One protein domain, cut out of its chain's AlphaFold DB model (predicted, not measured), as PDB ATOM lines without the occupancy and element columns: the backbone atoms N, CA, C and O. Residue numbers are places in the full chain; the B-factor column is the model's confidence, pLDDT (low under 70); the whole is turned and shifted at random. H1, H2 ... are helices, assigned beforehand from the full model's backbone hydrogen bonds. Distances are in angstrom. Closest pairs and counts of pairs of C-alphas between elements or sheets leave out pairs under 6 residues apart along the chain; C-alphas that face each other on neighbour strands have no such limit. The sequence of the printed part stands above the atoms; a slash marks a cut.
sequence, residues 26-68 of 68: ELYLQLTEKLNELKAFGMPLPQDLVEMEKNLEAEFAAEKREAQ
ATOM      1  N   GLU A  26     273.557 274.698 185.942       81.56
ATOM      2  CA  GLU A  26     273.405 274.367 184.523       81.56
ATOM      3  C   GLU A  26     271.951 273.989 184.201       81.56
ATOM      4  O   GLU A  26     271.370 274.497 183.238       81.56
ATOM      5  N   LEU A  27     271.320 273.198 185.076       77.38
ATOM      6  CA  LEU A  27     269.901 272.855 184.975       77.38
ATOM      7  C   LEU A  27     269.000 274.091 185.109       77.38
ATOM      8  O   LEU A  27     268.014 274.215 184.385       77.38
ATOM      9  N   TYR A  28     269.357 275.037 185.983       76.75
ATOM     10  CA  TYR A  28     268.646 276.306 186.126       76.75
ATOM     11  C   TYR A  28     268.698 277.150 184.848       76.75
ATOM     12  O   TYR A  28     267.675 277.707 184.442       76.75
ATOM     13  N   LEU A  29     269.855 277.229 184.185       81.75
ATOM     14  CA  LEU A  29     269.992 277.948 182.914       81.75
ATOM     15  C   LEU A  29     269.120 277.323 181.821       81.75
ATOM     16  O   LEU A  29     268.347 278.038 181.178       81.75
ATOM     17  N   GLN A  30     269.175 275.995 181.670       82.31
ATOM     18  CA  GLN A  30     268.341 275.270 180.705       82.31
ATOM     19  C   GLN A  30     266.848 275.457 180.993       82.31
ATOM     20  O   GLN A  30     266.056 275.725 180.088       82.31
ATOM     21  N   LEU A  31     266.455 275.363 182.264       78.06
ATOM     22  CA  LEU A  31     265.080 275.588 182.684       78.06
ATOM     23  C   LEU A  31     264.632 277.023 182.380       78.06
ATOM     24  O   LEU A  31     263.554 277.219 181.826       78.06
ATOM     25  N   THR A  32     265.454 278.023 182.693       79.44
ATOM     26  CA  THR A  32     265.143 279.442 182.460       79.44
ATOM     27  C   THR A  32     264.977 279.748 180.972       79.44
ATOM     28  O   THR A  32     264.061 280.485 180.600       79.44
ATOM     29  N   GLU A  33     265.789 279.147 180.098       84.38
ATOM     30  CA  GLU A  33     265.586 279.213 178.644       84.38
ATOM     31  C   GLU A  33     264.218 278.653 178.239       84.38
ATOM     32  O   GLU A  33     263.435 279.353 177.587       84.38
ATOM     33  N   LYS A  34     263.875 277.442 178.698       81.00
ATOM     34  CA  LYS A  34     262.567 276.820 178.416       81.00
ATOM     35  C   LYS A  34     261.401 277.651 178.950       81.00
ATOM     36  O   LYS A  34     260.351 277.747 178.311       81.00
ATOM     37  N   LEU A  35     261.576 278.295 180.100       78.44
ATOM     38  CA  LEU A  35     260.575 279.184 180.684       78.44
ATOM     39  C   LEU A  35     260.427 280.494 179.915       78.44
ATOM     40  O   LEU A  35     259.307 280.983 179.765       78.44
ATOM     41  N   ASN A  36     261.517 281.051 179.397       82.12
ATOM     42  CA  ASN A  36     261.461 282.230 178.542       82.12
ATOM     43  C   ASN A  36     260.782 281.930 177.207       82.12
ATOM     44  O   ASN A  36     259.982 282.747 176.752       82.12
ATOM     45  N   GLU A  37     261.005 280.745 176.631       82.56
ATOM     46  CA  GLU A  37     260.224 280.274 175.485       82.56
ATOM     47  C   GLU A  37     258.726 280.234 175.838       82.56
ATOM     48  O   GLU A  37     257.917 280.859 175.153       82.56
ATOM     49  N   LEU A  38     258.343 279.603 176.958       78.31
ATOM     50  CA  LEU A  38     256.946 279.547 177.430       78.31
ATOM     51  C   LEU A  38     256.326 280.935 177.675       78.31
ATOM     52  O   LEU A  38     255.173 281.172 177.299       78.31
ATOM     53  N   LYS A  39     257.082 281.863 178.274       78.19
ATOM     54  CA  LYS A  39     256.674 283.264 178.465       78.19
ATOM     55  C   LYS A  39     256.499 283.992 177.138       78.19
ATOM     56  O   LYS A  39     255.556 284.769 177.008       78.19
ATOM     57  N   ALA A  40     257.366 283.746 176.155       82.50
ATOM     58  CA  ALA A  40     257.259 284.336 174.822       82.50
ATOM     59  C   ALA A  40     255.984 283.882 174.091       82.50
ATOM     60  O   ALA A  40     255.406 284.653 173.326       82.50
ATOM     61  N   PHE A  41     255.478 282.683 174.398       79.00
ATOM     62  CA  PHE A  41     254.153 282.226 173.963       79.00
ATOM     63  C   PHE A  41     252.980 282.884 174.723       79.00
ATOM     64  O   PHE A  41     251.823 282.575 174.442       79.00
ATOM     65  N   GLY A  42     253.248 283.798 175.661       75.06
ATOM     66  CA  GLY A  42     252.239 284.560 176.402       75.06
ATOM     67  C   GLY A  42     251.613 283.810 177.578       75.06
ATOM     68  O   GLY A  42     250.534 284.191 178.030       75.06
ATOM     69  N   MET A  43     252.251 282.742 178.070       68.00
ATOM     70  CA  MET A  43     251.706 281.940 179.167       68.00
ATOM     71  C   MET A  43     252.297 282.299 180.535       68.00
ATOM     72  O   MET A  43     253.496 282.574 180.648       68.00
ATOM     73  N   PRO A  44     251.473 282.259 181.599       70.81
ATOM     74  CA  PRO A  44     251.960 282.381 182.963       70.81
ATOM     75  C   PRO A  44     252.769 281.136 183.341       70.81
ATOM     76  O   PRO A  44     252.350 280.003 183.094       70.81
ATOM     77  N   LEU A  45     253.934 281.355 183.949       72.06
ATOM     78  CA  LEU A  45     254.763 280.278 184.479       72.06
ATOM     79  C   LEU A  45     254.112 279.668 185.731       72.06
ATOM     80  O   LEU A  45     253.534 280.414 186.526       72.06
ATOM     81  N   PRO A  46     254.216 278.341 185.934       77.12
ATOM     82  CA  PRO A  46     253.835 277.698 187.185       77.12
ATOM     83  C   PRO A  46     254.540 278.330 188.385       77.12
ATOM     84  O   PRO A  46     255.728 278.648 188.328       77.12
ATOM     85  N   GLN A  47     253.800 278.485 189.478       74.12
ATOM     86  CA  GLN A  47     254.272 279.159 190.684       74.12
ATOM     87  C   GLN A  47     255.436 278.408 191.344       74.12
ATOM     88  O   GLN A  47     256.409 279.043 191.741       74.12
ATOM     89  N   ASP A  48     255.398 277.076 191.309       72.50
ATOM     90  CA  ASP A  48     256.460 276.188 191.799       72.50
ATOM     91  C   ASP A  48     257.834 276.506 191.170       72.50
ATOM     92  O   ASP A  48     258.872 276.416 191.823       72.50
ATOM     93  N   LEU A  49     257.855 276.938 189.900       71.19
ATOM     94  CA  LEU A  49     259.094 277.278 189.187       71.19
ATOM     95  C   LEU A  49     259.633 278.649 189.590       71.19
ATOM     96  O   LEU A  49     260.841 278.818 189.734       71.19
ATOM     97  N   VAL A  50     258.738 279.614 189.806       78.88
ATOM     98  CA  VAL A  50     259.099 280.950 190.305       78.88
ATOM     99  C   VAL A  50     259.643 280.858 191.733       78.88
ATOM    100  O   VAL A  50     260.573 281.577 192.096       78.88
ATOM    101  N   GLU A  51     259.081 279.971 192.553       81.12
ATOM    102  CA  GLU A  51     259.598 279.696 193.894       81.12
ATOM    103  C   GLU A  51     260.976 279.034 193.847       81.12
ATOM    104  O   GLU A  51     261.866 279.435 194.596       81.12
ATOM    105  N   MET A  52     261.193 278.086 192.933       74.62
ATOM    106  CA  MET A  52     262.508 277.470 192.773       74.62
ATOM    107  C   MET A  52     263.575 278.469 192.307       74.62
ATOM    108  O   MET A  52     264.661 278.486 192.879       74.62
ATOM    109  N   GLU A  53     263.271 279.322 191.323       76.31
ATOM    110  CA  GLU A  53     264.170 280.397 190.867       76.31
ATOM    111  C   GLU A  53     264.600 281.291 192.038       76.31
ATOM    112  O   GLU A  53     265.791 281.526 192.239       76.31
ATOM    113  N   LYS A  54     263.647 281.704 192.880       82.06
ATOM    114  CA  LYS A  54     263.941 282.491 194.086       82.06
ATOM    115  C   LYS A  54     264.802 281.751 195.101       82.06
ATOM    116  O   LYS A  54     265.684 282.364 195.698       82.06
ATOM    117  N   ASN A  55     264.538 280.465 195.329       81.62
ATOM    118  CA  ASN A  55     265.316 279.664 196.274       81.62
ATOM    119  C   ASN A  55     266.766 279.518 195.805       81.62
ATOM    120  O   ASN A  55     267.682 279.711 196.598       81.62
ATOM    121  N   LEU A  56     266.972 279.263 194.513       76.25
ATOM    122  CA  LEU A  56     268.303 279.162 193.917       76.25
ATOM    123  C   LEU A  56     269.027 280.504 193.931       76.25
ATOM    124  O   LEU A  56     270.192 280.560 194.307       76.25
ATOM    125  N   GLU A  57     268.348 281.597 193.575       81.25
ATOM    126  CA  GLU A  57     268.925 282.941 193.670       81.25
ATOM    127  C   GLU A  57     269.378 283.242 195.106       81.25
ATOM    128  O   GLU A  57     270.466 283.782 195.309       81.25
ATOM    129  N   ALA A  58     268.589 282.842 196.108       85.00
ATOM    130  CA  ALA A  58     268.950 282.983 197.511       85.00
ATOM    131  C   ALA A  58     270.153 282.106 197.908       85.00
ATOM    132  O   ALA A  58     271.038 282.604 198.606       85.00
ATOM    133  N   GLU A  59     270.217 280.850 197.451       80.56
ATOM    134  CA  GLU A  59     271.366 279.956 197.667       80.56
ATOM    135  C   GLU A  59     272.641 280.524 197.026       80.56
ATOM    136  O   GLU A  59     273.644 280.703 197.715       80.56
ATOM    137  N   PHE A  60     272.600 280.922 195.750       78.69
ATOM    138  CA  PHE A  60     273.747 281.523 195.062       78.69
ATOM    139  C   PHE A  60     274.164 282.862 195.680       78.69
ATOM    140  O   PHE A  60     275.356 283.167 195.785       78.69
ATOM    141  N   ALA A  61     273.205 283.690 196.105       82.00
ATOM    142  CA  ALA A  61     273.497 284.945 196.791       82.00
ATOM    143  C   ALA A  61     274.133 284.714 198.171       82.00
ATOM    144  O   ALA A  61     274.958 285.527 198.601       82.00
ATOM    145  N   ALA A  62     273.764 283.629 198.858       82.00
ATOM    146  CA  ALA A  62     274.376 283.212 200.112       82.00
ATOM    147  C   ALA A  62     275.802 282.684 199.888       82.00
ATOM    148  O   ALA A  62     276.727 283.212 200.505       82.00
ATOM    149  N   GLU A  63     276.010 281.766 198.938       76.94
ATOM    150  CA  GLU A  63     277.345 281.252 198.584       76.94
ATOM    151  C   GLU A  63     278.304 282.385 198.183       76.94
ATOM    152  O   GLU A  63     279.450 282.447 198.632       76.94
ATOM    153  N   LYS A  64     277.827 283.355 197.392       74.44
ATOM    154  CA  LYS A  64     278.632 284.511 196.964       74.44
ATOM    155  C   LYS A  64     279.011 285.452 198.116       74.44
ATOM    156  O   LYS A  64     279.979 286.205 197.980       74.44
ATOM    157  N   ARG A  65     278.246 285.460 199.216       73.00
ATOM    158  CA  ARG A  65     278.594 286.203 200.440       73.00
ATOM    159  C   ARG A  65     279.587 285.450 201.311       73.00
ATOM    160  O   ARG A  65     280.417 286.106 201.920       73.00
ATOM    161  N   GLU A  66     279.506 284.125 201.380       66.75
ATOM    162  CA  GLU A  66     280.452 283.319 202.167       66.75
ATOM    163  C   GLU A  66     281.838 283.222 201.514       66.75
ATOM    164  O   GLU A  66     282.831 282.995 202.199       66.75
ATOM    165  N   ALA A  67     281.924 283.437 200.198       60.50
ATOM    166  CA  ALA A  67     283.181 283.460 199.452       60.50
ATOM    167  C   ALA A  67     283.938 284.816 199.471       60.50
ATOM    168  O   ALA A  67     284.949 284.934 198.774       60.50
ATOM    169  N   GLN A  68     283.465 285.834 200.212       50.25
ATOM    170  CA  GLN A  68     284.092 287.169 200.350       50.25
ATOM    171  C   GLN A  68     284.655 287.403 201.752       50.25
ATOM    172  O   GLN A  68     285.734 288.033 201.830       50.25
TER     173      GLN A  68
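This is residues 26 to 68 of the 68 residues of an uncharacterized protein of Hyphomicrobium sulfonivorans (UniProt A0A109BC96). A long helix, H2, has a shorter one, H1, folded back over its first half at a slant, leaving an open, loosely closed loop; residues 57 to 68 stick out beyond it. The 43 printed residues hold two named helices, H1 then H2, and no named strand: all helix. The whole is loose, with a radius of gyration of the C-alphas of 12.6 A and spans of 40 by 18 by 13 A.

Look first at H2, residues 47 to 66, then at H1, residues 26 to 40. They are close but not clearly touching: the closest C-alphas, those of Tyr 28 and Glu 53, are 7.7 A apart. They run opposite ways at a steep tilt of 41 degrees. In both, every O i to N i+4 pair is within hydrogen-bond range.

Find C-alpha 47 at (254.272, 279.159, 190.684); from there H2 runs 28.9 A to C-alpha 66 at (280.452, 283.319, 202.167). H1 starts from C-alpha 26 at (273.405, 274.367, 184.523) and runs 21.3 A.

The C-alphas farthest apart, of Phe 41 and Gln 68, are 40.2 A apart. The printed part has no cut, and the link is short. Residues 43 and 66 to 68 have pLDDT under 70.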